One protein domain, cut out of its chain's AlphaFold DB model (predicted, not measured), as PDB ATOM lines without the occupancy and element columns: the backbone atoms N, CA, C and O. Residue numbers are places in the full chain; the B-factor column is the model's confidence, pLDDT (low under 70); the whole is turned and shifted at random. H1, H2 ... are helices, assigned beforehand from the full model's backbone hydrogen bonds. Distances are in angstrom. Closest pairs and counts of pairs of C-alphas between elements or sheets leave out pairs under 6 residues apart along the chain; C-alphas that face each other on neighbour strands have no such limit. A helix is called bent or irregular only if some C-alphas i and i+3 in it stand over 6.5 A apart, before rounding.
ATOM      1  N   PRO A 238     -32.934 -62.264  15.864       91.81
ATOM      2  CA  PRO A 238     -32.347 -61.229  15.013       91.81
ATOM      3  C   PRO A 238     -33.357 -60.314  14.310       91.81
ATOM      4  O   PRO A 238     -33.025 -59.161  14.022       91.81
ATOM      5  N   GLN A 239     -34.563 -60.802  14.005       92.75
ATOM      6  CA  GLN A 239     -35.597 -60.003  13.349       92.75
ATOM      7  C   GLN A 239     -36.263 -59.063  14.357       92.75
ATOM      8  O   GLN A 239     -36.391 -57.870  14.086       92.75
ATOM      9  N   VAL A 240     -36.602 -59.570  15.546       94.38
ATOM     10  CA  VAL A 240     -37.120 -58.747  16.655       94.38
ATOM     11  C   VAL A 240     -36.087 -57.709  17.096       94.38
ATOM     12  O   VAL A 240     -36.436 -56.555  17.347       94.38
ATOM     13  N   GLN A 241     -34.809 -58.098  17.156       95.62
ATOM     14  CA  GLN A 241     -33.699 -57.198  17.448       95.62
ATOM     15  C   GLN A 241     -33.678 -56.036  16.459       95.62
ATOM     16  O   GLN A 241     -33.708 -54.883  16.882       95.62
ATOM     17  N   MET A 242     -33.666 -56.328  15.155       95.38
ATOM     18  CA  MET A 242     -33.611 -55.287  14.131       95.38
ATOM     19  C   MET A 242     -34.829 -54.363  14.192       95.38
ATOM     20  O   MET A 242     -34.655 -53.153  14.237       95.38
ATOM     21  N   GLN A 243     -36.038 -54.920  14.316       95.56
ATOM     22  CA  GLN A 243     -37.270 -54.135  14.420       95.56
ATOM     23  C   GLN A 243     -37.242 -53.165  15.613       95.56
ATOM     24  O   GLN A 243     -37.642 -52.006  15.494       95.56
ATOM     25  N   ARG A 244     -36.758 -53.620  16.779       95.81
ATOM     26  CA  ARG A 244     -36.610 -52.759  17.963       95.81
ATOM     27  C   ARG A 244     -35.562 -51.670  17.733       95.81
ATOM     28  O   ARG A 244     -35.810 -50.525  18.093       95.81
ATOM     29  N   LEU A 245     -34.415 -52.005  17.137       96.88
ATOM     30  CA  LEU A 245     -33.348 -51.041  16.840       96.88
ATOM     31  C   LEU A 245     -33.804 -49.972  15.836       96.88
ATOM     32  O   LEU A 245     -33.566 -48.789  16.066       96.88
ATOM     33  N   GLU A 246     -34.507 -50.365  14.773       95.81
ATOM     34  CA  GLU A 246     -35.088 -49.452  13.779       95.81
ATOM     35  C   GLU A 246     -36.042 -48.441  14.427       95.81
ATOM     36  O   GLU A 246     -35.999 -47.257  14.093       95.81
ATOM     37  N   GLY A 247     -36.819 -48.864  15.432       95.19
ATOM     38  CA  GLY A 247     -37.700 -47.981  16.200       95.19
ATOM     39  C   GLY A 247     -36.989 -46.809  16.893       95.19
ATOM     40  O   GLY A 247     -37.603 -45.763  17.095       95.19
ATOM     41  N   PHE A 248     -35.696 -46.940  17.218       95.50
ATOM     42  CA  PHE A 248     -34.891 -45.839  17.763       95.50
ATOM     43  C   PHE A 248     -34.312 -44.924  16.678       95.50
ATOM     44  O   PHE A 248     -34.122 -43.733  16.923       95.50
ATOM     45  N   ILE A 249     -34.012 -45.463  15.494       94.44
ATOM     46  CA  ILE A 249     -33.294 -44.740  14.434       94.44
ATOM     47  C   ILE A 249     -34.242 -43.992  13.497       94.44
ATOM     48  O   ILE A 249     -33.909 -42.895  13.047       94.44
ATOM     49  N   GLU A 250     -35.432 -44.524  13.232       94.06
ATOM     50  CA  GLU A 250     -36.386 -43.895  12.314       94.06
ATOM     51  C   GLU A 250     -36.795 -42.466  12.737       94.06
ATOM     52  O   GLU A 250     -36.781 -41.573  11.887       94.06
ATOM     53  N   PRO A 251     -37.032 -42.162  14.034       94.00
ATOM     54  CA  PRO A 251     -37.258 -40.784  14.476       94.00
ATOM     55  C   PRO A 251     -36.078 -39.849  14.187       94.00
ATOM     56  O   PRO A 251     -36.280 -38.668  13.914       94.00
ATOM     57  N   ILE A 252     -34.845 -40.360  14.230       93.69
ATOM     58  CA  ILE A 252     -33.635 -39.582  13.940       93.69
ATOM     59  C   ILE A 252     -33.569 -39.290  12.442       93.69
ATOM     60  O   ILE A 252     -33.384 -38.137  12.056       93.69
ATOM     61  N   LYS A 253     -33.784 -40.304  11.594       94.19
ATOM     62  CA  LYS A 253     -33.857 -40.133  10.135       94.19
ATOM     63  C   LYS A 253     -34.915 -39.099   9.747       94.19
ATOM     64  O   LYS A 253     -34.627 -38.216   8.943       94.19
ATOM     65  N   ALA A 254     -36.094 -39.155  10.364       94.75
ATOM     66  CA  ALA A 254     -37.169 -38.199  10.116       94.75
ATOM     67  C   ALA A 254     -36.764 -36.749  10.445       94.75
ATOM     68  O   ALA A 254     -37.108 -35.837   9.696       94.75
ATOM     69  N   GLN A 255     -35.990 -36.522  11.516       95.38
ATOM     70  CA  GLN A 255     -35.484 -35.181  11.847       95.38
ATOM     71  C   GLN A 255     -34.520 -34.644  10.782       95.38
ATOM     72  O   GLN A 255     -34.609 -33.474  10.417       95.38
ATOM     73  N   TRP A 256     -33.633 -35.487  10.244       97.06
ATOM     74  CA  TRP A 256     -32.730 -35.106   9.150       97.06
ATOM     75  C   TRP A 256     -33.458 -34.869   7.825       97.06
ATOM     76  O   TRP A 256     -33.058 -34.035   7.019       97.06
ATOM     77  N   GLN A 257     -34.568 -35.567   7.602       95.12
ATOM     78  CA  GLN A 257     -35.391 -35.396   6.410       95.12
ATOM     79  C   GLN A 257     -36.332 -34.183   6.476       95.12
ATOM     80  O   GLN A 257     -37.034 -33.927   5.497       95.12
ATOM     81  N   ASN A 258     -36.330 -33.414   7.572       95.62
ATOM     82  CA  ASN A 258     -37.157 -32.217   7.715       95.62
ATOM     83  C   ASN A 258     -36.831 -31.173   6.614       95.62
ATOM     84  O   ASN A 258     -35.696 -30.689   6.551       95.62
ATOM     85  N   PRO A 259     -37.804 -30.772   5.769       96.31
ATOM     86  CA  PRO A 259     -37.593 -29.766   4.726       96.31
ATOM     87  C   PRO A 259     -37.116 -28.406   5.248       96.31
ATOM     88  O   PRO A 259     -36.298 -27.766   4.591       96.31
ATOM     89  N   GLU A 260     -37.582 -27.976   6.424       95.81
ATOM     90  CA  GLU A 260     -37.186 -26.697   7.033       95.81
ATOM     91  C   GLU A 260     -35.702 -26.703   7.404       95.81
ATOM     92  O   GLU A 260     -34.990 -25.728   7.165       95.81
ATOM     93  N   LEU A 261     -35.213 -27.836   7.921       96.44
ATOM     94  CA  LEU A 261     -33.798 -28.025   8.226       96.44
ATOM     95  C   LEU A 261     -32.952 -27.936   6.951       96.44
ATOM     96  O   LEU A 261     -31.972 -27.194   6.912       96.44
ATOM     97  N   LYS A 262     -33.355 -28.649   5.895       96.12
ATOM     98  CA  LYS A 262     -32.649 -28.643   4.604       96.12
ATOM     99  C   LYS A 262     -32.625 -27.257   3.973       96.12
ATOM    100  O   LYS A 262     -31.595 -26.818   3.467       96.12
ATOM    101  N   GLN A 263     -33.747 -26.542   4.035       96.94
ATOM    102  CA  GLN A 263     -33.825 -25.167   3.562       96.94
ATOM    103  C   GLN A 263     -32.879 -24.260   4.354       96.94
ATOM    104  O   GLN A 263     -32.123 -23.502   3.747       96.94
ATOM    105  N   ALA A 264     -32.862 -24.370   5.683       97.06
ATOM    106  CA  ALA A 264     -31.975 -23.573   6.521       97.06
ATOM    107  C   ALA A 264     -30.493 -23.860   6.234       97.06
ATOM    108  O   ALA A 264     -29.686 -22.939   6.186       97.06
ATOM    109  N   LEU A 265     -30.123 -25.115   5.976       97.56
ATOM    110  CA  LEU A 265     -28.737 -25.494   5.679       97.56
ATOM    111  C   LEU A 265     -28.295 -25.211   4.240       97.56
ATOM    112  O   LEU A 265     -27.097 -25.280   3.957       97.56
ATOM    113  N   SER A 266     -29.213 -24.848   3.340       96.88
ATOM    114  CA  SER A 266     -28.875 -24.532   1.945       96.88
ATOM    115  C   SER A 266     -27.996 -23.283   1.788       96.88
ATOM    116  O   SER A 266     -27.385 -23.089   0.737       96.88
ATOM    117  N   SER A 267     -27.908 -22.437   2.821       96.69
ATOM    118  CA  SER A 267     -27.032 -21.268   2.841       96.69
ATOM    119  C   SER A 267     -26.475 -20.982   4.239       96.69
ATOM    120  O   SER A 267     -27.050 -21.362   5.259       96.69
ATOM    121  N   TYR A 268     -25.364 -20.243   4.302       95.44
ATOM    122  CA  TYR A 268     -24.784 -19.826   5.582       95.44
ATOM    123  C   TYR A 268     -25.698 -18.866   6.366       95.44
ATOM    124  O   TYR A 268     -25.717 -18.894   7.599       95.44
ATOM    125  N   SER A 269     -26.487 -18.029   5.677       95.12
ATOM    126  CA  SER A 269     -27.462 -17.146   6.331       95.12
ATOM    127  C   SER A 269     -28.593 -17.946   6.974       95.12
ATOM    128  O   SER A 269     -28.917 -17.694   8.130       95.12
ATOM    129  N   GLY A 270     -29.113 -18.967   6.283       97.12
ATOM    130  CA  GLY A 270     -30.128 -19.861   6.837       97.12
ATOM    131  C   GLY A 270     -29.612 -20.642   8.048       97.12
ATOM    132  O   GLY A 270     -30.321 -20.773   9.042       97.12
ATOM    133  N   PHE A 271     -28.344 -21.070   8.040       97.31
ATOM    134  CA  PHE A 271     -27.708 -21.657   9.222       97.31
ATOM    135  C   PHE A 271     -27.632 -20.659  10.387       97.31
ATOM    136  O   PHE A 271     -27.900 -21.023  11.535       97.31
ATOM    137  N   CYS A 272     -27.288 -19.397  10.109       96.25
ATOM    138  CA  CYS A 272     -27.268 -18.361  11.139       96.25
ATOM    139  C   CYS A 272     -28.658 -18.153  11.747       96.25
ATOM    140  O   CYS A 272     -28.762 -18.123  12.969       96.25
ATOM    141  N   GLU A 273     -29.701 -18.085  10.918       96.69
ATOM    142  CA  GLU A 273     -31.093 -17.970  11.359       96.69
ATOM    143  C   GLU A 273     -31.533 -19.184  12.170       96.69
ATOM    144  O   GLU A 273     -32.102 -19.011  13.244       96.69
ATOM    145  N   LEU A 274     -31.232 -20.408  11.718       97.25
ATOM    146  CA  LEU A 274     -31.531 -21.658  12.428       97.25
ATOM    147  C   LEU A 274     -30.963 -21.639  13.849       97.25
ATOM    148  O   LEU A 274     -31.642 -22.036  14.796       97.25
ATOM    149  N   MET A 275     -29.748 -21.114  13.991       96.69
ATOM    150  CA  MET A 275     -29.000 -21.050  15.240       96.69
ATOM    151  C   MET A 275     -29.202 -19.753  16.037       96.69
ATOM    152  O   MET A 275     -28.578 -19.631  17.081       96.69
ATOM    153  N   ALA A 276     -30.019 -18.792  15.584       96.88
ATOM    154  CA  ALA A 276     -30.121 -17.427  16.140       96.88
ATOM    155  C   ALA A 276     -28.790 -16.636  16.188       96.88
ATOM    156  O   ALA A 276     -28.623 -15.698  16.974       96.88
ATOM    157  N   LEU A 277     -27.820 -16.996  15.343       94.56
ATOM    158  CA  LEU A 277     -26.547 -16.278  15.227       94.56
ATOM    159  C   LEU A 277     -26.717 -14.931  14.524       94.56
ATOM    160  O   LEU A 277     -25.962 -14.008  14.804       94.56
ATOM    161  N   ASP A 278     -27.690 -14.803  13.628       93.81
ATOM    162  CA  ASP A 278     -28.113 -13.541  13.013       93.81
ATOM    163  C   ASP A 278     -28.557 -12.519  14.077       93.81
ATOM    164  O   ASP A 278     -28.067 -11.388  14.109       93.81
ATOM    165  N   LYS A 279     -29.388 -12.950  15.033       95.31
ATOM    166  CA  LYS A 279     -29.818 -12.118  16.165       95.31
ATOM    167  C   LYS A 279     -28.655 -11.775  17.084       95.31
ATOM    168  O   LYS A 279     -28.515 -10.629  17.500       95.31
ATOM    169  N   ALA A 280     -27.777 -12.740  17.354       93.62
ATOM    170  CA  ALA A 280     -26.580 -12.500  18.153       93.62
ATOM    171  C   ALA A 280     -25.632 -11.482  17.505       93.62
ATOM    172  O   ALA A 280     -25.115 -10.594  18.185       93.62
ATOM    173  N   LYS A 281     -25.453 -11.559  16.183       90.62
ATOM    174  CA  LYS A 281     -24.708 -10.571  15.395       90.62
ATOM    175  C   LYS A 281     -25.320  -9.178  15.542       90.62
ATOM    176  O   LYS A 281     -24.606  -8.229  15.874       90.62
ATOM    177  N   ALA A 282     -26.634  -9.064  15.353       92.00
ATOM    178  CA  ALA A 282     -27.350  -7.801  15.487       92.00
ATOM    179  C   ALA A 282     -27.234  -7.216  16.904       92.00
ATOM    180  O   ALA A 282     -26.934  -6.032  17.046       92.00
ATOM    181  N   TYR A 283     -27.382  -8.046  17.941       94.25
ATOM    182  CA  TYR A 283     -27.267  -7.628  19.337       94.25
ATOM    183  C   TYR A 283     -25.881  -7.049  19.644       94.25
ATOM    184  O   TYR A 283     -25.780  -5.920  20.128       94.25
ATOM    185  N   LEU A 284     -24.806  -7.771  19.296       91.62
ATOM    186  CA  LEU A 284     -23.425  -7.322  19.520       91.62
ATOM    187  C   LEU A 284     -23.116  -6.006  18.795       91.62
ATOM    188  O   LEU A 284     -22.411  -5.149  19.335       91.62
ATOM    189  N   ARG A 285     -23.647  -5.835  17.579       89.38
ATOM    190  CA  ARG A 285     -23.498  -4.600  16.803       89.38
ATOM    191  C   ARG A 285     -24.235  -3.436  17.460       89.38
ATOM    192  O   ARG A 285     -23.627  -2.393  17.686       89.38
ATOM    193  N   ASN A 286     -25.519  -3.614  17.765       91.12
ATOM    194  CA  ASN A 286     -26.385  -2.556  18.291       91.12
ATOM    195  C   ASN A 286     -25.925  -2.070  19.674       91.12
ATOM    196  O   ASN A 286     -26.040  -0.885  19.974       91.12
ATOM    197  N   HIS A 287     -25.333  -2.962  20.471       90.94
ATOM    198  CA  HIS A 287     -24.765  -2.648  21.784       90.94
ATOM    199  C   HIS A 287     -23.291  -2.222  21.725       90.94
ATOM    200  O   HIS A 287     -22.653  -2.047  22.760       90.94
ATOM    201  N   GLY A 288     -22.727  -2.053  20.522       88.19
ATOM    202  CA  GLY A 288     -21.375  -1.536  20.338       88.19
ATOM    203  C   GLY A 288     -20.296  -2.383  21.012       88.19
ATOM    204  O   GLY A 288     -19.356  -1.823  21.557       88.19
ATOM    205  N   ALA A 289     -20.384  -3.717  20.964       88.75
ATOM    206  CA  ALA A 289     -19.518  -4.621  21.737       88.75
ATOM    207  C   ALA A 289     -17.996  -4.399  21.550       88.75
ATOM    208  O   ALA A 289     -17.205  -4.739  22.429       88.75
ATOM    209  N   HIS A 290     -17.580  -3.814  20.422       87.31
ATOM    210  CA  HIS A 290     -16.196  -3.418  20.129       87.31
ATOM    211  C   HIS A 290     -15.677  -2.256  20.996       87.31
ATOM    212  O   HIS A 290     -14.470  -2.153  21.193       87.31
ATOM    213  N   THR A 291     -16.555  -1.393  21.520       87.56
ATOM    214  CA  THR A 291     -16.181  -0.271  22.402       87.56
ATOM    215  C   THR A 291     -16.084  -0.689  23.869       87.56
ATOM    216  O   THR A 291     -15.498   0.025  24.683       87.56
ATOM    217  N   VAL A 292     -16.625  -1.860  24.218       88.56
ATOM    218  CA  VAL A 292     -16.630  -2.387  25.584       88.56
ATOM    219  C   VAL A 292     -15.288  -3.052  25.888       88.56
ATOM    220  O   VAL A 292     -14.939  -4.086  25.313       88.56
ATOM    221  N   SER A 293     -14.544  -2.490  26.842       85.12
ATOM    222  CA  SER A 293     -13.255  -3.030  27.283       85.12
ATOM    223  C   SER A 293     -13.422  -4.353  28.048       85.12
ATOM    224  O   SER A 293     -12.926  -5.398  27.608       85.12
ATOM    225  N   ASP A 294     -14.185  -4.341  29.148       88.69
ATOM    226  CA  ASP A 294     -14.444  -5.519  29.986       88.69
ATOM    227  C   ASP A 294     -15.857  -6.091  29.789       88.69
ATOM    228  O   ASP A 294     -16.836  -5.653  30.390       88.69
ATOM    229  N   TRP A 295     -15.951  -7.138  28.967       91.38
ATOM    230  CA  TRP A 295     -17.195  -7.872  28.723       91.38
ATOM    231  C   TRP A 295     -17.701  -8.636  29.949       91.38
ATOM    232  O   TRP A 295     -18.884  -8.955  30.019       91.38
ATOM    233  N   GLY A 296     -16.826  -8.952  30.909       89.62
ATOM    234  CA  GLY A 296     -17.209  -9.650  32.133       89.62
ATOM    235  C   GLY A 296     -17.865  -8.745  33.175       89.62
ATOM    236  O   GLY A 296     -18.469  -9.269  34.103       89.62
ATOM    237  N   ALA A 297     -17.739  -7.424  33.027       91.25
ATOM    238  CA  ALA A 297     -18.376  -6.425  33.886       91.25
ATOM    239  C   ALA A 297     -19.661  -5.835  33.272       91.25
ATOM    240  O   ALA A 297     -20.402  -5.131  33.951       91.25
ATOM    241  N   CYS A 298     -19.924  -6.108  31.992       93.44
ATOM    242  CA  CYS A 298     -21.103  -5.630  31.279       93.44
ATOM    243  C   CYS A 298     -22.242  -6.650  31.408       93.44
ATOM    244  O   CYS A 298     -22.198  -7.708  30.778       93.44
ATOM    245  N   GLU A 299     -23.237  -6.355  32.245       95.50
ATOM    246  CA  GLU A 299     -24.434  -7.190  32.403       95.50
ATOM    247  C   GLU A 299     -25.304  -7.176  31.141       95.50
ATOM    248  O   GLU A 299     -25.403  -6.159  30.451       95.50
ATOM    249  N   LEU A 300     -25.926  -8.317  30.838       95.88
ATOM    250  CA  LEU A 300     -26.910  -8.423  29.766       95.88
ATOM    251  C   LEU A 300     -28.231  -7.803  30.209       95.88
ATOM    252  O   LEU A 300     -28.697  -8.015  31.330       95.88
ATOM    253  N   ASP A 301     -28.869  -7.097  29.287       95.88
ATOM    254  CA  ASP A 301     -30.254  -6.683  29.435       95.88
ATOM    255  C   ASP A 301     -31.227  -7.853  29.178       95.88
ATOM    256  O   ASP A 301     -30.837  -8.998  28.916       95.88
ATOM    257  N   ALA A 302     -32.531  -7.577  29.270       96.75
ATOM    258  CA  ALA A 302     -33.563  -8.592  29.070       96.75
ATOM    259  C   ALA A 302     -33.515  -9.220  27.663       96.75
ATOM    260  O   ALA A 302     -33.774 -10.417  27.527       96.75
ATOM    261  N   GLU A 303     -33.155  -8.441  26.636       96.69
ATOM    262  CA  GLU A 303     -32.971  -8.935  25.268       96.69
ATOM    263  C   GLU A 303     -31.787  -9.911  25.195       96.69
ATOM    264  O   GLU A 303     -31.938 -11.017  24.675       96.69
ATOM    265  N   GLY A 304     -30.641  -9.558  25.782       96.12
ATOM    266  CA  GLY A 304     -29.450 -10.406  25.810       96.12
ATOM    267  C   GLY A 304     -29.663 -11.722  26.563       96.12
ATOM    268  O   GLY A 304     -29.229 -12.779  26.100       96.12
ATOM    269  N   LEU A 305     -30.376 -11.688  27.694       96.62
ATOM    270  CA  LEU A 305     -30.735 -12.894  28.450       96.62
ATOM    271  C   LEU A 305     -31.710 -13.793  27.674       96.62
ATOM    272  O   LEU A 305     -31.538 -15.014  27.655       96.62
ATOM    273  N   ALA A 306     -32.708 -13.205  27.005       97.50
ATOM    274  CA  ALA A 306     -33.644 -13.948  26.164       97.50
ATOM    275  C   ALA A 306     -32.940 -14.584  24.956       97.50
ATOM    276  O   ALA A 306     -33.171 -15.755  24.655       97.50
ATOM    277  N   LEU A 307     -32.026 -13.853  24.314       97.56
ATOM    278  CA  LEU A 307     -31.193 -14.364  23.228       97.56
ATOM    279  C   LEU A 307     -30.308 -15.528  23.693       97.56
ATOM    280  O   LEU A 307     -30.180 -16.524  22.984       97.56
ATOM    281  N   GLN A 308     -29.711 -15.431  24.884       96.19
ATOM    282  CA  GLN A 308     -28.906 -16.517  25.443       96.19
ATOM    283  C   GLN A 308     -29.733 -17.801  25.619       96.19
ATOM    284  O   GLN A 308     -29.254 -18.885  25.282       96.19
ATOM    285  N   ALA A 309     -30.973 -17.681  26.100       95.81
ATOM    286  CA  ALA A 309     -31.897 -18.807  26.204       95.81
ATOM    287  C   ALA A 309     -32.294 -19.356  24.821       95.81
ATOM    288  O   ALA A 309     -32.251 -20.567  24.615       95.81
ATOM    289  N   GLU A 310     -32.592 -18.483  23.852       97.31
ATOM    290  CA  GLU A 310     -32.945 -18.882  22.482       97.31
ATOM    291  C   GLU A 310     -31.804 -19.654  21.792       97.31
ATOM    292  O   GLU A 310     -32.052 -20.677  21.151       97.31
ATOM    293  N   LEU A 311     -30.552 -19.213  21.959       96.69
ATOM    294  CA  LEU A 311     -29.361 -19.908  21.455       96.69
ATOM    295  C   LEU A 311     -29.245 -21.328  22.035       96.69
ATOM    296  O   LEU A 311     -28.982 -22.282  21.298       96.69
ATOM    297  N   GLU A 312     -29.441 -21.470  23.350       94.19
ATOM    298  CA  GLU A 312     -29.391 -22.762  24.043       94.19
ATOM    299  C   GLU A 312     -30.546 -23.680  23.614       94.19
ATOM    300  O   GLU A 312     -30.337 -24.881  23.449       94.19
ATOM    301  N   ASP A 313     -31.750 -23.146  23.406       94.62
ATOM    302  CA  ASP A 313     -32.924 -23.925  23.000       94.62
ATOM    303  C   ASP A 313     -32.854 -24.372  21.537       94.62
ATOM    304  O   ASP A 313     -33.128 -25.535  21.237       94.62
ATOM    305  N   ARG A 314     -32.390 -23.516  20.619       94.94
ATOM    306  CA  ARG A 314     -32.177 -23.900  19.212       94.94
ATOM    307  C   ARG A 314     -31.127 -24.989  19.062       94.94
ATOM    308  O   ARG A 314     -31.320 -25.923  18.289       94.94
ATOM    309  N   GLN A 315     -30.063 -24.934  19.860       94.06
ATOM    310  CA  GLN A 315     -29.048 -25.984  19.893       94.06
ATOM    311  C   GLN A 315     -29.629 -27.357  20.293       94.06
ATOM    312  O   GLN A 315     -29.176 -28.383  19.783       94.06
ATOM    313  N   LYS A 316     -30.613 -27.394  21.204       90.56
ATOM    314  CA  LYS A 316     -31.282 -28.628  21.666       90.56
ATOM    315  C   LYS A 316     -32.160 -29.275  20.592       90.56
ATOM    316  O   LYS A 316     -32.345 -30.483  20.605       90.56
ATOM    317  N   MET A 317     -32.679 -28.485  19.654       91.38
ATOM    318  CA  MET A 317     -33.559 -28.976  18.586       91.38
ATOM    319  C   MET A 317     -32.806 -29.635  17.421       91.38
ATOM    320  O   MET A 317     -33.430 -30.228  16.544       91.38
ATOM    321  N   LEU A 318     -31.474 -29.538  17.386       95.38
ATOM    322  CA  LEU A 318     -30.677 -30.106  16.302       95.38
ATOM    323  C   LEU A 318     -30.631 -31.642  16.386       95.38
ATOM    324  O   LEU A 318     -30.373 -32.188  17.463       95.38
ATOM    325  N   PRO A 319     -30.697 -32.362  15.249       96.50
ATOM    326  CA  PRO A 319     -30.643 -33.828  15.235       96.50
ATOM    327  C   PRO A 319     -29.254 -34.403  15.579       96.50
ATOM    328  O   PRO A 319     -29.048 -35.616  15.578       96.50
ATOM    329  N   LEU A 320     -28.270 -33.555  15.886       97.25
ATOM    330  CA  LEU A 320     -26.869 -33.930  16.066       97.25
ATOM    331  C   LEU A 320     -26.626 -34.805  17.307       97.25
ATOM    332  O   LEU A 320     -25.940 -35.823  17.223       97.25
ATOM    333  N   ARG A 321     -27.189 -34.441  18.467       95.25
ATOM    334  CA  ARG A 321     -26.961 -35.169  19.730       95.25
ATOM    335  C   ARG A 321     -27.495 -36.607  19.714       95.25
ATOM    336  O   ARG A 321     -26.722 -37.499  20.087       95.25
ATOM    337  N   PRO A 322     -28.752 -36.871  19.304       95.25
ATOM    338  CA  PRO A 322     -29.223 -38.244  19.180       95.25
ATOM    339  C   PRO A 322     -28.410 -39.001  18.123       95.25
ATOM    340  O   PRO A 322     -27.897 -40.072  18.433       95.25
ATOM    341  N   THR A 323     -28.163 -38.416  16.945       97.44
ATOM    342  CA  THR A 323     -27.361 -39.064  15.887       97.44
ATOM    343  C   THR A 323     -25.994 -39.516  16.392       97.44
ATOM    344  O   THR A 323     -25.650 -40.686  16.237       97.44
ATOM    345  N   LYS A 324     -25.247 -38.630  17.069       96.75
ATOM    346  CA  LYS A 324     -23.967 -38.983  17.701       96.75
ATOM    347  C   LYS A 324     -24.138 -40.147  18.671       96.75
ATOM    348  O   LYS A 324     -23.393 -41.111  18.583       96.75
ATOM    349  N   SER A 325     -25.106 -40.063  19.583       94.44
ATOM    350  CA  SER A 325     -25.271 -41.047  20.661       94.44
ATOM    351  C   SER A 325     -25.550 -42.449  20.113       94.44
ATOM    352  O   SER A 325     -24.807 -43.383  20.410       94.44
ATOM    353  N   PHE A 326     -26.567 -42.608  19.263       96.31
ATOM    354  CA  PHE A 326     -26.933 -43.924  18.732       96.31
ATOM    355  C   PHE A 326     -25.869 -44.490  17.788       96.31
ATOM    356  O   PHE A 326     -25.577 -45.689  17.836       96.31
ATOM    357  N   LEU A 327     -25.247 -43.646  16.961       95.75
ATOM    358  CA  LEU A 327     -24.211 -44.096  16.039       95.75
ATOM    359  C   LEU A 327     -22.927 -44.501  16.778       95.75
ATOM    360  O   LEU A 327     -22.392 -45.571  16.489       95.75
ATOM    361  N   SER A 328     -22.488 -43.731  17.783       94.50
ATOM    362  CA  SER A 328     -21.360 -44.089  18.662       94.50
ATOM    363  C   SER A 328     -21.533 -45.496  19.226       94.50
ATOM    364  O   SER A 328     -20.696 -46.370  19.001       94.50
ATOM    365  N   TYR A 329     -22.666 -45.783  19.872       93.25
ATOM    366  CA  TYR A 329     -22.900 -47.108  20.456       93.25
ATOM    367  C   TYR A 329     -23.076 -48.228  19.427       93.25
ATOM    368  O   TYR A 329     -22.861 -49.399  19.761       93.25
ATOM    369  N   SER A 330     -23.386 -47.881  18.178       95.00
ATOM    370  CA  SER A 330     -23.456 -48.828  17.066       95.00
ATOM    371  C   SER A 330     -22.074 -49.282  16.586       95.00
ATOM    372  O   SER A 330     -21.963 -50.375  16.040       95.00
ATOM    373  N   VAL A 331     -21.007 -48.503  16.781       92.94
ATOM    374  CA  VAL A 331     -19.677 -48.831  16.218       92.94
ATOM    375  C   VAL A 331     -18.561 -48.933  17.257       92.94
ATOM    376  O   VAL A 331     -17.550 -49.594  17.017       92.94
ATOM    377  N   GLU A 332     -18.722 -48.315  18.425       84.19
ATOM    378  CA  GLU A 332     -17.669 -48.231  19.432       84.19
ATOM    379  C   GLU A 332     -17.396 -49.570  20.122       84.19
ATOM    380  O   GLU A 332     -18.306 -50.269  20.583       84.19
ATOM    381  N   LYS A 333     -16.101 -49.887  20.267       84.88
ATOM    382  CA  LYS A 333     -15.597 -51.072  20.987       84.88
ATOM    383  C   LYS A 333     -16.233 -52.375  20.487       84.88
ATOM    384  O   LYS A 333     -16.568 -53.254  21.280       84.88
ATOM    385  N   LEU A 334     -16.431 -52.469  19.173       89.88
ATOM    386  CA  LEU A 334     -16.961 -53.646  18.498       89.88
ATOM    387  C   LEU A 334     -15.939 -54.227  17.534       89.88
ATOM    388  O   LEU A 334     -15.311 -53.511  16.755       89.88
ATOM    389  N   GLU A 335     -15.826 -55.550  17.567       89.56
ATOM    390  CA  GLU A 335     -15.119 -56.300  16.539       89.56
ATOM    391  C   GLU A 335     -15.987 -56.379  15.281       89.56
ATOM    392  O   GLU A 335     -17.190 -56.638  15.365       89.56
ATOM    393  N   LYS A 336     -15.381 -56.194  14.103       86.94
ATOM    394  CA  LYS A 336     -16.103 -56.172  12.816       86.94
ATOM    395  C   LYS A 336     -16.832 -57.491  12.508       86.94
ATOM    396  O   LYS A 336     -17.859 -57.499  11.834       86.94
ATOM    397  N   SER A 337     -16.327 -58.608  13.027       88.62
ATOM    398  CA  SER A 337     -16.930 -59.943  12.909       88.62
ATOM    399  C   SER A 337     -18.085 -60.195  13.887       88.62
ATOM    400  O   SER A 337     -18.783 -61.197  13.752       88.62
ATOM    401  N   SER A 338     -18.296 -59.324  14.878       92.25
ATOM    402  CA  SER A 338     -19.297 -59.539  15.926       92.25
ATOM    403  C   SER A 338     -20.730 -59.326  15.424       92.25
ATOM    404  O   SER A 338     -20.992 -58.462  14.583       92.25
ATOM    405  N   GLN A 339     -21.688 -60.072  15.985       92.12
ATOM    406  CA  GLN A 339     -23.113 -59.928  15.659       92.12
ATOM    407  C   GLN A 339     -23.642 -58.491  15.856       92.12
ATOM    408  O   GLN A 339     -24.326 -58.010  14.949       92.12
ATOM    409  N   PRO A 340     -23.313 -57.761  16.947       94.00
ATOM    410  CA  PRO A 340     -23.750 -56.373  17.102       94.00
ATOM    411  C   PRO A 340     -23.222 -55.452  15.997       94.00
ATOM    412  O   PRO A 340     -23.966 -54.610  15.500       94.00
ATOM    413  N   PHE A 341     -21.974 -55.631  15.545       94.00
ATOM    414  CA  PHE A 341     -21.439 -54.843  14.429       94.00
ATOM    415  C   PHE A 341     -22.191 -55.129  13.122       94.00
ATOM    416  O   PHE A 341     -22.547 -54.208  12.391       94.00
ATOM    417  N   GLN A 342     -22.513 -56.397  12.853       92.25
ATOM    418  CA  GLN A 342     -23.324 -56.785  11.693       92.25
ATOM    419  C   GLN A 342     -24.769 -56.264  11.778       92.25
ATOM    420  O   GLN A 342     -25.402 -56.001  10.754       92.25
ATOM    421  N   ALA A 343     -25.322 -56.105  12.984       94.00
ATOM    422  CA  ALA A 343     -26.597 -55.422  13.186       94.00
ATOM    423  C   ALA A 343     -26.474 -53.923  12.867       94.00
ATOM    424  O   ALA A 343     -27.285 -53.406  12.107       94.00
ATOM    425  N   SER A 344     -25.421 -53.253  13.343       95.12
ATOM    426  CA  SER A 344     -25.151 -51.842  13.026       95.12
ATOM    427  C   SER A 344     -24.998 -51.586  11.536       95.12
ATOM    428  O   SER A 344     -25.528 -50.604  11.032       95.12
ATOM    429  N   TYR A 345     -24.304 -52.478  10.831       92.06
ATOM    430  CA  TYR A 345     -24.109 -52.377   9.389       92.06
ATOM    431  C   TYR A 345     -25.443 -52.462   8.627       92.06
ATOM    432  O   TYR A 345     -25.651 -51.758   7.648       92.06
ATOM    433  N   ARG A 346     -26.387 -53.286   9.100       92.50
ATOM    434  CA  ARG A 346     -27.743 -53.364   8.530       92.50
ATOM    435  C   ARG A 346     -28.614 -52.164   8.908       92.50
ATOM    436  O   ARG A 346     -29.376 -51.692   8.071       92.50
ATOM    437  N   LEU A 347     -28.485 -51.686  10.143       94.06
ATOM    438  CA  LEU A 347     -29.257 -50.575  10.695       94.06
ATOM    439  C   LEU A 347     -28.899 -49.241  10.022       94.06
ATOM    440  O   LEU A 347     -29.771 -48.510   9.563       94.06
ATOM    441  N   TRP A 348     -27.604 -48.944   9.921       93.88
ATOM    442  CA  TRP A 348     -27.069 -47.731   9.300       93.88
ATOM    443  C   TRP A 348     -26.735 -47.977   7.830       93.88
ATOM    444  O   TRP A 348     -25.600 -47.815   7.388       93.88
ATOM    445  N   ASN A 349     -27.741 -48.424   7.085       88.69
ATOM    446  CA  ASN A 349     -27.617 -48.732   5.666       88.69
ATOM    447  C   ASN A 349     -27.440 -47.461   4.799       88.69
ATOM    448  O   ASN A 349     -27.444 -46.327   5.283       88.69
ATOM    449  N   ASN A 350     -27.342 -47.659   3.481       87.12
ATOM    450  CA  ASN A 350     -27.220 -46.578   2.496       87.12
ATOM    451  C   ASN A 350     -28.287 -45.481   2.629       87.12
ATOM    452  O   ASN A 350     -27.974 -44.311   2.437       87.12
ATOM    453  N   GLU A 351     -29.531 -45.838   2.945       88.62
ATOM    454  CA  GLU A 351     -30.625 -44.875   3.072       88.62
ATOM    455  C   GLU A 351     -30.398 -43.942   4.267       88.62
ATOM    456  O   GLU A 351     -30.553 -42.728   4.148       88.62
ATOM    457  N   ALA A 352     -29.956 -44.489   5.407       90.75
ATOM    458  CA  ALA A 352     -29.600 -43.689   6.574       90.75
ATOM    459  C   ALA A 352     -28.424 -42.743   6.271       90.75
ATOM    460  O   ALA A 352     -28.470 -41.566   6.624       90.75
ATOM    461  N   PHE A 353     -27.398 -43.224   5.561       91.50
ATOM    462  CA  PHE A 353     -26.269 -42.391   5.130       91.50
ATOM    463  C   PHE A 353     -26.714 -41.256   4.203       91.50
ATOM    464  O   PHE A 353     -26.353 -40.105   4.436       91.50
ATOM    465  N   GLN A 354     -27.528 -41.556   3.189       89.81
ATOM    466  CA  GLN A 354     -28.053 -40.561   2.249       89.81
ATOM    467  C   GLN A 354     -28.966 -39.533   2.925       89.81
ATOM    468  O   GLN A 354     -28.993 -38.376   2.511       89.81
ATOM    469  N   ALA A 355     -29.694 -39.933   3.971       92.44
ATOM    470  CA  ALA A 355     -30.552 -39.032   4.732       92.44
ATOM    471  C   ALA A 355     -29.766 -38.047   5.613       92.44
ATOM    472  O   ALA A 355     -30.260 -36.951   5.851       92.44
ATOM    473  N   ILE A 356     -28.583 -38.432   6.104       95.94
ATOM    474  CA  ILE A 356     -27.844 -37.688   7.139       95.94
ATOM    475  C   ILE A 356     -26.644 -36.932   6.562       95.94
ATOM    476  O   ILE A 356     -26.412 -35.770   6.887       95.94
ATOM    477  N   LEU A 357     -25.842 -37.601   5.732       95.25
ATOM    478  CA  LEU A 357     -24.495 -37.156   5.377       95.25
ATOM    479  C   LEU A 357     -24.447 -35.796   4.660       95.25
ATOM    480  O   LEU A 357     -23.612 -34.983   5.052       95.25
ATOM    481  N   PRO A 358     -25.305 -35.491   3.664       95.44
ATOM    482  CA  PRO A 358     -25.228 -34.211   2.957       95.44
ATOM    483  C   PRO A 358     -25.428 -33.012   3.893       95.44
ATOM    484  O   PRO A 358     -24.607 -32.095   3.919       95.44
ATOM    485  N   ASP A 359     -26.475 -33.058   4.717       97.62
ATOM    486  CA  ASP A 359     -26.821 -31.992   5.659       97.62
ATOM    487  C   ASP A 359     -25.809 -31.910   6.819       97.62
ATOM    488  O   ASP A 359     -25.484 -30.822   7.295       97.62
ATOM    489  N   LEU A 360     -25.223 -33.042   7.230       98.38
ATOM    490  CA  LEU A 360     -24.125 -33.084   8.201       98.38
ATOM    491  C   LEU A 360     -22.876 -32.337   7.702       98.38
ATOM    492  O   LEU A 360     -22.246 -31.600   8.468       98.38
ATOM    493  N   LEU A 361     -22.521 -32.507   6.423       98.31
ATOM    494  CA  LEU A 361     -21.403 -31.786   5.808       98.31
ATOM    495  C   LEU A 361     -21.695 -30.285   5.693       98.31
ATOM    496  O   LEU A 361     -20.794 -29.482   5.934       98.31
ATOM    497  N   GLN A 362     -22.945 -29.894   5.411       98.25
ATOM    498  CA  GLN A 362     -23.353 -28.483   5.424       98.25
ATOM    499  C   GLN A 362     -23.248 -27.876   6.826       98.25
ATOM    500  O   GLN A 362     -22.648 -26.815   6.986       98.25
ATOM    501  N   PHE A 363     -23.736 -28.569   7.862       98.44
ATOM    502  CA  PHE A 363     -23.554 -28.143   9.254       98.44
ATOM    503  C   PHE A 363     -22.085 -27.886   9.592       98.44
ATOM    504  O   PHE A 363     -21.753 -26.857  10.186       98.44
ATOM    505  N   LEU A 364     -21.203 -28.816   9.217       98.50
ATOM    506  CA  LEU A 364     -19.775 -28.688   9.478       98.50
ATOM    507  C   LEU A 364     -19.164 -27.503   8.718       98.50
ATOM    508  O   LEU A 364     -18.464 -26.685   9.321       98.50
ATOM    509  N   SER A 365     -19.467 -27.390   7.421       98.12
ATOM    510  CA  SER A 365     -18.987 -26.301   6.570       98.12
ATOM    511  C   SER A 365     -19.397 -24.938   7.132       98.12
ATOM    512  O   SER A 365     -18.544 -24.070   7.328       98.12
ATOM    513  N   HIS A 366     -20.670 -24.775   7.510       97.81
ATOM    514  CA  HIS A 366     -21.185 -23.533   8.089       97.81
ATOM    515  C   HIS A 366     -20.577 -23.222   9.461       97.81
ATOM    516  O   HIS A 366     -20.221 -22.074   9.730       97.81
ATOM    517  N   ALA A 367     -20.367 -24.228  10.315       96.81
ATOM    518  CA  ALA A 367     -19.707 -24.033  11.608       96.81
ATOM    519  C   ALA A 367     -18.240 -23.581  11.457       96.81
ATOM    520  O   ALA A 367     -17.751 -22.748  12.230       96.81
ATOM    521  N   HIS A 368     -17.523 -24.090  10.450       96.44
ATOM    522  CA  HIS A 368     -16.188 -23.595  10.108       96.44
ATOM    523  C   HIS A 368     -16.249 -22.184   9.521       96.44
ATOM    524  O   HIS A 368     -15.492 -21.309   9.946       96.44
ATOM    525  N   ALA A 369     -17.190 -21.938   8.609       94.94
ATOM    526  CA  ALA A 369     -17.422 -20.644   7.980       94.94
ATOM    527  C   ALA A 369     -17.712 -19.532   9.002       94.94
ATOM    528  O   ALA A 369     -17.328 -18.387   8.764       94.94
ATOM    529  N   SER A 370     -18.283 -19.851  10.171       93.00
ATOM    530  CA  SER A 370     -18.461 -18.883  11.261       93.00
ATOM    531  C   SER A 370     -17.170 -18.245  11.758       93.00
ATOM    532  O   SER A 370     -17.217 -17.114  12.230       93.00
ATOM    533  N   HIS A 371     -16.026 -18.917  11.625       90.88
ATOM    534  CA  HIS A 371     -14.730 -18.378  12.040       90.88
ATOM    535  C   HIS A 371     -14.085 -17.492  10.968       90.88
ATOM    536  O   HIS A 371     -13.150 -16.755  11.277       90.88
ATOM    537  N   ASN A 372     -14.571 -17.550   9.726       90.19
ATOM    538  CA  ASN A 372     -14.062 -16.732   8.636       90.19
ATOM    539  C   ASN A 372     -14.598 -15.291   8.767       90.19
ATOM    540  O   ASN A 372     -15.817 -15.107   8.706       90.19
ATOM    541  N   PRO A 373     -13.728 -14.273   8.927       84.31
ATOM    542  CA  PRO A 373     -14.142 -12.874   9.031       84.31
ATOM    543  C   PRO A 373     -14.982 -12.375   7.848       84.31
ATOM    544  O   PRO A 373     -15.865 -11.547   8.051       84.31
ATOM    545  N   ASP A 374     -14.779 -12.918   6.643       85.31
ATOM    546  CA  ASP A 374     -15.506 -12.504   5.434       85.31
ATOM    547  C   ASP A 374     -17.013 -12.810   5.522       85.31
ATOM    548  O   ASP A 374     -17.835 -12.158   4.879       85.31
ATOM    549  N   ASN A 375     -17.401 -13.754   6.386       87.50
ATOM    550  CA  ASN A 375     -18.796 -14.115   6.652       87.50
ATOM    551  C   ASN A 375     -19.477 -13.223   7.711       87.50
ATOM    552  O   ASN A 375     -20.564 -13.544   8.213       87.50
ATOM    553  N   TRP A 376     -18.841 -12.101   8.054       81.06
ATOM    554  CA  TRP A 376     -19.344 -11.077   8.969       81.06
ATOM    555  C   TRP A 376     -19.401  -9.693   8.287       81.06
ATOM    556  O   TRP A 376     -18.930  -8.717   8.869       81.06
ATOM    557  N   PRO A 377     -19.999  -9.558   7.080       74.69
ATOM    558  CA  PRO A 377     -19.942  -8.318   6.292       74.69
ATOM    559  C   PRO A 377     -20.658  -7.135   6.959       74.69
ATOM    560  O   PRO A 377     -20.382  -5.979   6.654       74.69
ATOM    561  N   GLU A 378     -21.589  -7.417   7.872       70.12
ATOM    562  CA  GLU A 378     -22.343  -6.406   8.620       70.12
ATOM    563  C   GLU A 378     -21.538  -5.739   9.742       70.12
ATOM    564  O   GLU A 378     -22.002  -4.766  10.341       70.12
ATOM    565  N   PHE A 379     -20.358  -6.273  10.058       72.69
ATOM    566  CA  PHE A 379     -19.466  -5.713  11.057       72.69
ATOM    567  C   PHE A 379     -18.488  -4.746  10.377       72.69
ATOM    568  O   PHE A 379     -17.762  -5.154   9.471       72.69
ATOM    569  N   PRO A 380     -18.423  -3.468  10.801       68.81
ATOM    570  CA  PRO A 380     -17.362  -2.558  10.373       68.81
ATOM    571  C   PRO A 380     -15.977  -3.170  10.629       68.81
ATOM    572  O   PRO A 380     -15.822  -3.948  11.571       68.81
ATOM    573  N   ASN A 381     -14.952  -2.766   9.871       67.44
ATOM    574  CA  ASN A 381     -13.570  -3.257  10.046       67.44
ATOM    575  C   ASN A 381     -13.077  -3.170  11.509       67.44
ATOM    576  O   ASN A 381     -12.325  -4.024  11.973       67.44
ATOM    577  N   GLU A 382     -13.551  -2.168  12.253       63.00
ATOM    578  CA  GLU A 382     -13.262  -1.936  13.676       63.00
ATOM    579  C   GLU A 382     -13.789  -3.048  14.602       63.00
ATOM    580  O   GLU A 382     -13.245  -3.265  15.684       63.00
ATOM    581  N   MET A 383     -14.806  -3.801  14.173       66.81
ATOM    582  CA  MET A 383     -15.392  -4.909  14.926       66.81
ATOM    583  C   MET A 383     -14.818  -6.290  14.553       66.81
ATOM    584  O   MET A 383     -15.236  -7.293  15.129       66.81
ATOM    585  N   GLY A 384     -13.828  -6.391  13.658       68.31
ATOM    586  CA  GLY A 384     -13.185  -7.681  13.344       68.31
ATOM    587  C   GLY A 384     -12.551  -8.361  14.573       68.31
ATOM    588  O   GLY A 384     -12.524  -9.589  14.690       68.31
ATOM    589  N   THR A 385     -12.114  -7.565  15.552       76.00
ATOM    590  CA  THR A 385     -11.610  -8.035  16.853       76.00
ATOM    591  C   THR A 385     -12.698  -8.686  17.713       76.00
ATOM    592  O   THR A 385     -12.395  -9.609  18.472       76.00
ATOM    593  N   VAL A 386     -13.964  -8.273  17.560       82.38
ATOM    594  CA  VAL A 386     -15.132  -8.840  18.259       82.38
ATOM    595  C   VAL A 386     -15.349 -10.280  17.822       82.38
ATOM    596  O   VAL A 386     -15.460 -11.154  18.677       82.38
ATOM    597  N   VAL A 387     -15.334 -10.556  16.514       80.06
ATOM    598  CA  VAL A 387     -15.511 -11.917  15.974       80.06
ATOM    599  C   VAL A 387     -14.447 -12.857  16.537       80.06
ATOM    600  O   VAL A 387     -14.763 -13.926  17.065       80.06
ATOM    601  N   LYS A 388     -13.182 -12.414  16.516       80.62
ATOM    602  CA  LYS A 388     -12.072 -13.165  17.108       80.62
ATOM    603  C   LYS A 388     -12.281 -13.389  18.607       80.62
ATOM    604  O   LYS A 388     -12.084 -14.509  19.065       80.62
ATOM    605  N   ARG A 389     -12.699 -12.374  19.374       85.31
ATOM    606  CA  ARG A 389     -12.948 -12.486  20.826       85.31
ATOM    607  C   ARG A 389     -14.087 -13.458  21.150       85.31
ATOM    608  O   ARG A 389     -13.926 -14.278  22.048       85.31
ATOM    609  N   VAL A 390     -15.193 -13.407  20.403       88.44
ATOM    610  CA  VAL A 390     -16.347 -14.302  20.587       88.44
ATOM    611  C   VAL A 390     -15.941 -15.749  20.340       88.44
ATOM    612  O   VAL A 390     -16.180 -16.598  21.189       88.44
ATOM    613  N   LEU A 391     -15.296 -16.035  19.207       86.62
ATOM    614  CA  LEU A 391     -15.038 -17.409  18.763       86.62
ATOM    615  C   LEU A 391     -13.731 -18.015  19.294       86.62
ATOM    616  O   LEU A 391     -13.489 -19.208  19.111       86.62
ATOM    617  N   SER A 392     -12.892 -17.229  19.974       81.75
ATOM    618  CA  SER A 392     -11.683 -17.749  20.620       81.75
ATOM    619  C   SER A 392     -12.042 -18.575  21.848       81.75
ATOM    620  O   SER A 392     -12.696 -18.081  22.765       81.75
ATOM    621  N   ASP A 393     -11.598 -19.829  21.883       79.25
ATOM    622  CA  ASP A 393     -11.784 -20.701  23.040       79.25
ATOM    623  C   ASP A 393     -10.986 -20.200  24.244       79.25
ATOM    624  O   ASP A 393      -9.806 -19.863  24.146       79.25
ATOM    625  N   ARG A 394     -11.637 -20.193  25.408       78.69
ATOM    626  CA  ARG A 394     -11.000 -19.907  26.693       78.69
ATOM    627  C   ARG A 394     -10.857 -21.208  27.456       78.69
ATOM    628  O   ARG A 394     -11.839 -21.920  27.648       78.69
ATOM    629  N   PHE A 395      -9.658 -21.496  27.934       80.06
ATOM    630  CA  PHE A 395      -9.387 -22.714  28.686       80.06
ATOM    631  C   PHE A 395      -8.402 -22.449  29.823       80.06
ATOM    632  O   PHE A 395      -7.672 -21.451  29.856       80.06
ATOM    633  N   TRP A 396      -8.416 -23.355  30.795       83.19
ATOM    634  CA  TRP A 396      -7.469 -23.353  31.896       83.19
ATOM    635  C   TRP A 396      -6.298 -24.272  31.566       83.19
ATOM    636  O   TRP A 396      -6.503 -25.432  31.209       83.19
ATOM    637  N   GLN A 397      -5.074 -23.773  31.727       76.81
ATOM    638  CA  GLN A 397      -3.863 -24.557  31.538       76.81
ATOM    639  C   GLN A 397      -3.021 -24.558  32.809       76.81
ATOM    640  O   GLN A 397      -2.649 -23.504  33.333       76.81
ATOM    641  N   ALA A 398      -2.681 -25.757  33.282       72.88
ATOM    642  CA  ALA A 398      -1.852 -25.936  34.462       72.88
ATOM    643  C   ALA A 398      -0.497 -25.235  34.284       72.88
ATOM    644  O   ALA A 398       0.270 -25.566  33.384       72.88
ATOM    645  N   GLY A 399      -0.204 -24.276  35.162       73.69
ATOM    646  CA  GLY A 399       1.064 -23.541  35.166       73.69
ATOM    647  C   GLY A 399       1.163 -22.339  34.259       73.69
ATOM    648  O   GLY A 399       2.196 -21.682  34.295       73.69
ATOM    649  N   ILE A 400       0.088 -22.017  33.543       79.19
ATOM    650  CA  ILE A 400      -0.042 -20.746  32.829       79.19
ATOM    651  C   ILE A 400      -1.239 -19.962  33.370       79.19
ATOM    652  O   ILE A 400      -1.120 -18.785  33.677       79.19
ATOM    653  N   SER A 401      -2.389 -20.617  33.540       79.06
ATOM    654  CA  SER A 401      -3.590 -19.968  34.066       79.06
ATOM    655  C   SER A 401      -3.520 -19.739  35.577       79.06
ATOM    656  O   SER A 401      -3.053 -20.595  36.334       79.06
ATOM    657  N   GLU A 402      -4.070 -18.609  36.016       80.62
ATOM    658  CA  GLU A 402      -4.215 -18.271  37.430       80.62
ATOM    659  C   GLU A 402      -5.356 -19.037  38.117       80.62
ATOM    660  O   GLU A 402      -6.438 -19.256  37.552       80.62
ATOM    661  N   GLY A 403      -5.132 -19.389  39.385       82.19
ATOM    662  CA  GLY A 403      -6.082 -20.138  40.207       82.19
ATOM    663  C   GLY A 403      -6.198 -21.618  39.832       82.19
ATOM    664  O   GLY A 403      -5.466 -22.143  38.986       82.19
ATOM    665  N   SER A 404      -7.113 -22.317  40.495       81.06
ATOM    666  CA  SER A 404      -7.426 -23.716  40.180       81.06
ATOM    667  C   SER A 404      -8.322 -23.848  38.939       81.06
ATOM    668  O   SER A 404      -8.988 -22.897  38.520       81.06
ATOM    669  N   LYS A 405      -8.360 -25.052  38.347       79.56
ATOM    670  CA  LYS A 405      -9.290 -25.380  37.253       79.56
ATOM    671  C   LYS A 405     -10.736 -25.099  37.681       79.56
ATOM    672  O   LYS A 405     -11.474 -24.449  36.949       79.56
ATOM    673  N   ASP A 406     -11.117 -25.525  38.883       79.44
ATOM    674  CA  ASP A 406     -12.479 -25.360  39.399       79.44
ATOM    675  C   ASP A 406     -12.849 -23.888  39.611       79.44
ATOM    676  O   ASP A 406     -13.941 -23.477  39.221       79.44
ATOM    677  N   GLU A 407     -11.928 -23.074  40.137       82.12
ATOM    678  CA  GLU A 407     -12.112 -21.621  40.242       82.12
ATOM    679  C   GLU A 407     -12.304 -20.967  38.871       82.12
ATOM    680  O   GLU A 407     -13.144 -20.080  38.725       82.12
ATOM    681  N   PHE A 408     -11.552 -21.396  37.852       84.50
ATOM    682  CA  PHE A 408     -11.728 -20.890  36.493       84.50
ATOM    683  C   PHE A 408     -13.141 -21.168  35.972       84.50
ATOM    684  O   PHE A 408     -13.813 -20.240  35.520       84.50
ATOM    685  N   TYR A 409     -13.623 -22.408  36.081       81.44
ATOM    686  CA  TYR A 409     -14.978 -22.735  35.639       81.44
ATOM    687  C   TYR A 409     -16.048 -22.044  36.489       81.44
ATOM    688  O   TYR A 409     -17.066 -21.639  35.934       81.44
ATOM    689  N   ALA A 410     -15.839 -21.875  37.799       81.38
ATOM    690  CA  ALA A 410     -16.750 -21.111  38.652       81.38
ATOM    691  C   ALA A 410     -16.884 -19.662  38.153       81.38
ATOM    692  O   ALA A 410     -17.995 -19.214  37.883       81.38
ATOM    693  N   ARG A 411     -15.760 -18.987  37.866       83.50
ATOM    694  CA  ARG A 411     -15.758 -17.628  37.291       83.50
ATOM    695  C   ARG A 411     -16.482 -17.545  35.947       83.50
ATOM    696  O   ARG A 411     -17.211 -16.587  35.709       83.50
ATOM    697  N   VAL A 412     -16.289 -18.526  35.061       84.06
ATOM    698  CA  VAL A 412     -17.004 -18.580  33.771       84.06
ATOM    699  C   VAL A 412     -18.513 -18.682  33.997       84.06
ATOM    700  O   VAL A 412     -19.285 -17.990  33.338       84.06
ATOM    701  N   ARG A 413     -18.939 -19.506  34.959       80.25
ATOM    702  CA  ARG A 413     -20.355 -19.682  35.292       80.25
ATOM    703  C   ARG A 413     -20.962 -18.452  35.972       80.25
ATOM    704  O   ARG A 413     -22.135 -18.169  35.741       80.25
ATOM    705  N   ASP A 414     -20.212 -17.737  36.803       84.69
ATOM    706  CA  ASP A 414     -20.682 -16.509  37.462       84.69
ATOM    707  C   ASP A 414     -20.895 -15.368  36.467       84.69
ATOM    708  O   ASP A 414     -21.794 -14.553  36.632       84.69
ATOM    709  N   ARG A 415     -20.142 -15.373  35.365       87.81
ATOM    710  CA  ARG A 415     -20.275 -14.401  34.276       87.81
ATOM    711  C   ARG A 415     -21.345 -14.774  33.245       87.81
ATOM    712  O   ARG A 415     -21.413 -14.122  32.205       87.81
ATOM    713  N   LYS A 416     -22.191 -15.789  33.487       88.25
ATOM    714  CA  LYS A 416     -23.184 -16.252  32.494       88.25
ATOM    715  C   LYS A 416     -24.118 -15.127  32.020       88.25
ATOM    716  O   LYS A 416     -24.383 -15.061  30.827       88.25
ATOM    717  N   GLY A 417     -24.554 -14.243  32.921       93.19
ATOM    718  CA  GLY A 417     -25.456 -13.119  32.619       93.19
ATOM    719  C   GLY A 417     -24.769 -11.849  32.103       93.19
ATOM    720  O   GLY A 417     -25.340 -10.773  32.213       93.19
ATOM    721  N   THR A 418     -23.538 -11.945  31.598       95.06
ATOM    722  CA  THR A 418     -22.754 -10.801  31.094       95.06
ATOM    723  C   THR A 418     -22.504 -10.928  29.594       95.06
ATOM    724  O   THR A 418     -22.727 -11.996  29.016       95.06
ATOM    725  N   LEU A 419     -21.989  -9.878  28.955       94.25
ATOM    726  CA  LEU A 419     -21.594  -9.904  27.545       94.25
ATOM    727  C   LEU A 419     -20.581 -11.028  27.248       94.25
ATOM    728  O   LEU A 419     -20.668 -11.695  26.218       94.25
ATOM    729  N   GLU A 420     -19.672 -11.312  28.186       92.88
ATOM    730  CA  GLU A 420     -18.751 -12.455  28.098       92.88
ATOM    731  C   GLU A 420     -19.491 -13.803  28.175       92.88
ATOM    732  O   GLU A 420     -19.121 -14.768  27.503       92.88
ATOM    733  N   GLY A 421     -20.557 -13.871  28.973       93.25
ATOM    734  CA  GLY A 421     -21.439 -15.031  29.062       93.25
ATOM    735  C   GLY A 421     -22.191 -15.297  27.758       93.25
ATOM    736  O   GLY A 421     -22.193 -16.436  27.287       93.25
ATOM    737  N   LEU A 422     -22.743 -14.255  27.128       95.31
ATOM    738  CA  LEU A 422     -23.367 -14.347  25.802       95.31
ATOM    739  C   LEU A 422     -22.360 -14.816  24.744       95.31
ATOM    740  O   LEU A 422     -22.642 -15.753  23.997       95.31
ATOM    741  N   ALA A 423     -21.161 -14.229  24.722       93.50
ATOM    742  CA  ALA A 423     -20.082 -14.649  23.830       93.50
ATOM    743  C   ALA A 423     -19.730 -16.134  24.013       93.50
ATOM    744  O   ALA A 423     -19.544 -16.863  23.037       93.50
ATOM    745  N   SER A 424     -19.695 -16.601  25.265       92.94
ATOM    746  CA  SER A 424     -19.466 -18.006  25.586       92.94
ATOM    747  C   SER A 424     -20.588 -18.918  25.092       92.94
ATOM    748  O   SER A 424     -20.294 -20.012  24.608       92.94
ATOM    749  N   THR A 425     -21.849 -18.483  25.164       94.88
ATOM    750  CA  THR A 425     -22.986 -19.227  24.603       94.88
ATOM    751  C   THR A 425     -22.895 -19.309  23.079       94.88
ATOM    752  O   THR A 425     -22.964 -20.410  22.543       94.88
ATOM    753  N   ILE A 426     -22.631 -18.196  22.380       95.19
ATOM    754  CA  ILE A 426     -22.458 -18.171  20.912       95.19
ATOM    755  C   ILE A 426     -21.343 -19.134  20.479       95.19
ATOM    756  O   ILE A 426     -21.550 -20.009  19.633       95.19
ATOM    757  N   ARG A 427     -20.162 -19.011  21.100       92.94
ATOM    758  CA  ARG A 427     -19.015 -19.898  20.863       92.94
ATOM    759  C   ARG A 427     -19.360 -21.355  21.146       92.94
ATOM    760  O   ARG A 427     -19.009 -22.230  20.360       92.94
ATOM    761  N   GLY A 428     -20.049 -21.610  22.256       92.75
ATOM    762  CA  GLY A 428     -20.506 -22.934  22.667       92.75
ATOM    763  C   GLY A 428     -21.424 -23.589  21.637       92.75
ATOM    764  O   GLY A 428     -21.218 -24.760  21.320       92.75
ATOM    765  N   SER A 429     -22.366 -22.835  21.065       95.00
ATOM    766  CA  SER A 429     -23.291 -23.323  20.038       95.00
ATOM    767  C   SER A 429     -22.567 -23.721  18.748       95.00
ATOM    768  O   SER A 429     -22.780 -24.822  18.241       95.00
ATOM    769  N   VAL A 430     -21.654 -22.879  18.246       95.50
ATOM    770  CA  VAL A 430     -20.859 -23.187  17.038       95.50
ATOM    771  C   VAL A 430     -19.905 -24.361  17.288       95.50
ATOM    772  O   VAL A 430     -19.805 -25.274  16.463       95.50
ATOM    773  N   ARG A 431     -19.233 -24.378  18.448       94.44
ATOM    774  CA  ARG A 431     -18.355 -25.478  18.878       94.44
ATOM    775  C   ARG A 431     -19.108 -26.805  18.926       94.44
ATOM    776  O   ARG A 431     -18.614 -27.792  18.389       94.44
ATOM    777  N   PHE A 432     -20.306 -26.816  19.511       95.50
ATOM    778  CA  PHE A 432     -21.139 -28.012  19.607       95.50
ATOM    779  C   PHE A 432     -21.452 -28.614  18.237       95.50
ATOM    780  O   PHE A 432     -21.313 -29.826  18.080       95.50
ATOM    781  N   VAL A 433     -21.836 -27.791  17.254       97.75
ATOM    782  CA  VAL A 433     -22.108 -28.267  15.888       97.75
ATOM    783  C   VAL A 433     -20.855 -28.916  15.304       97.75
ATOM    784  O   VAL A 433     -20.886 -30.095  14.958       97.75
ATOM    785  N   ARG A 434     -19.729 -28.193  15.283       97.12
ATOM    786  CA  ARG A 434     -18.457 -28.681  14.725       97.12
ATOM    787  C   ARG A 434     -18.007 -30.005  15.350       97.12
ATOM    788  O   ARG A 434     -17.720 -30.964  14.641       97.12
ATOM    789  N   GLU A 435     -17.937 -30.063  16.676       95.25
ATOM    790  CA  GLU A 435     -17.389 -31.218  17.399       95.25
ATOM    791  C   GLU A 435     -18.322 -32.430  17.349       95.25
ATOM    792  O   GLU A 435     -17.864 -33.571  17.254       95.25
ATOM    793  N   THR A 436     -19.637 -32.199  17.337       97.50
ATOM    794  CA  THR A 436     -20.607 -33.283  17.157       97.50
ATOM    795  C   THR A 436     -20.564 -33.824  15.729       97.50
ATOM    796  O   THR A 436     -20.593 -35.041  15.559       97.50
ATOM    797  N   CYS A 437     -20.399 -32.965  14.714       98.50
ATOM    798  CA  CYS A 437     -20.187 -33.410  13.336       98.50
ATOM    799  C   CYS A 437     -18.916 -34.257  13.199       98.50
ATOM    800  O   CYS A 437     -18.977 -35.326  12.603       98.50
ATOM    801  N   TYR A 438     -17.793 -33.847  13.798       98.25
ATOM    802  CA  TYR A 438     -16.570 -34.660  13.806       98.25
ATOM    803  C   TYR A 438     -16.789 -36.052  14.403       98.25
ATOM    804  O   TYR A 438     -16.356 -37.044  13.819       98.25
ATOM    805  N   ALA A 439     -17.489 -36.133  15.537       96.88
ATOM    806  CA  ALA A 439     -17.801 -37.408  16.172       96.88
ATOM    807  C   ALA A 439     -18.700 -38.291  15.290       96.88
ATOM    808  O   ALA A 439     -18.433 -39.484  15.159       96.88
ATOM    809  N   ILE A 440     -19.731 -37.718  14.658       97.94
ATOM    810  CA  ILE A 440     -20.620 -38.456  13.747       97.94
ATOM    811  C   ILE A 440     -19.833 -38.956  12.533       97.94
ATOM    812  O   ILE A 440     -19.906 -40.142  12.233       97.94
ATOM    813  N   ILE A 441     -19.035 -38.104  11.880       97.88
ATOM    814  CA  ILE A 441     -18.216 -38.478  10.713       97.88
ATOM    815  C   ILE A 441     -17.254 -39.617  11.062       97.88
ATOM    816  O   ILE A 441     -17.175 -40.591  10.317       97.88
ATOM    817  N   TYR A 442     -16.575 -39.532  12.209       96.44
ATOM    818  CA  TYR A 442     -15.731 -40.622  12.700       96.44
ATOM    819  C   TYR A 442     -16.530 -41.918  12.895       96.44
ATOM    820  O   TYR A 442     -16.115 -42.981  12.448       96.44
ATOM    821  N   CYS A 443     -17.709 -41.864  13.516       96.00
ATOM    822  CA  CYS A 443     -18.504 -43.075  13.704       96.00
ATOM    823  C   CYS A 443     -19.038 -43.634  12.372       96.00
ATOM    824  O   CYS A 443     -19.116 -44.851  12.210       96.00
ATOM    825  N   MET A 444     -19.358 -42.776  11.398       95.75
ATOM    826  CA  MET A 444     -19.758 -43.196  10.051       95.75
ATOM    827  C   MET A 444     -18.598 -43.869   9.306       95.75
ATOM    828  O   MET A 444     -18.824 -44.882   8.649       95.75
ATOM    829  N   SER A 445     -17.358 -43.381   9.446       94.69
ATOM    830  CA  SER A 445     -16.189 -43.981   8.784       94.69
ATOM    831  C   SER A 445     -15.914 -45.413   9.243       94.69
ATOM    832  O   SER A 445     -15.458 -46.244   8.459       94.69
ATOM    833  N   ARG A 446     -16.302 -45.761  10.476       93.25
ATOM    834  CA  ARG A 446     -16.231 -47.138  10.999       93.25
ATOM    835  C   ARG A 446     -17.099 -48.138  10.229       93.25
ATOM    836  O   ARG A 446     -16.854 -49.337  10.345       93.25
ATOM    837  N   LEU A 447     -18.078 -47.674   9.448       92.88
ATOM    838  CA  LEU A 447     -18.937 -48.488   8.576       92.88
ATOM    839  C   LEU A 447     -18.391 -48.598   7.138       92.88
ATOM    840  O   LEU A 447     -19.145 -48.803   6.188       92.88
ATOM    841  N   GLU A 448     -17.070 -48.473   6.992       89.44
ATOM    842  CA  GLU A 448     -16.240 -48.827   5.837       89.44
ATOM    843  C   GLU A 448     -16.906 -48.617   4.471       89.44
ATOM    844  O   GLU A 448     -16.907 -47.503   3.953       89.44
TER     845      GLU A 448
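AT A GLANCE: This is residues 238 to 448 of the 815 residues of an uncharacterized protein of Verticillium dahliae (UniProt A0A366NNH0). One long helix, H11, runs through the core of an elongated helical body; H8 packs along one side of it the opposite way, and H5 and H6 follow one another along another side. H1 and H7 pack at one end, H4 and H9 toward the other, H2 and H3 sit on H8, and H10 is in an arm whose residues 398 to 403 stick out. The printed part has 211 residues with eleven named helices, H1 to H11 in chain order, and no named strand: all helix. It is only just compact, close to loose, with a radius of gyration of the C-alphas of 20.2 A, and spans 62 by 42 by 28 A.

IN THESE COORDINATES: Find C-alpha 419 at (-21.594, -9.904, 27.545); from there H11, residues 419 to 445, runs 39.3 A to C-alpha 445 at (-16.189, -43.981, 8.784). H8, residues 350 to 369, spans 28.3 A, with a kink of 31 degrees near residue 357; it is irregular, C-alphas 355 and 358 being 7.4 A apart. H1, residues 238 to 256, begins at (-32.347, -61.229, 15.013) and spans 26.8 A, with a kink of 37 degrees near residue 248. H5, residues 302 to 316, spans 21.5 A. Look for H2 at residues 259 to 265, H3 at 268 to 274, H4 at 277 to 286, H6 at 320 to 331, H7 at 339 to 347, H9 at 381 to 391 and H10 at 405 to 414. H9 is irregular too, C-alphas 382 and 385 being 7.1 A apart.

HOW THE PARTS SIT: H11 and H8 are the hubs, touching four helices each; H1, H4, H5, H6, H8 and H11 form a bundle, a group of helices set together. Between H11 and H8, C-alphas 434 and 364 are closest, 5.4 A, at a tilt of 35.1 degrees, only just steep, opposite ways. H11 touches H6 at C-alphas 440 and 324, 5.2 A; H5 at 422 and 308, 6.0 A; and H9 at 423 and 390, 5.0 A. H8 touches H1 at C-alphas 356 and 256, 5.9 A; H2 at 362 and 265, 6.2 A; and H3 at 366 and 268, 5.7 A. H4 and H5 form a hairpin, C-alphas 280 and 307 being closest at 7.1 A; H6 and H7 form another, with 330 and 344 at 5.3 A. H10 and H11 are close but not clearly touching. Every O i to N i+4 pair is within hydrogen-bond range in H2 to H7, H10 and H11; H1 has 12 of 15, H8 14 of 16, H9 4 of 7.

THE WHOLE: The C-alphas of Pro 238 and Thr 291, the two farthest apart, are 63.5 A apart. The printed part has no cut; the links H4 to H5, H8 to H9 and H9 to H10 are long. Mean pLDDT of the printed part is 91.1, and residues 380 to 384 are under 70.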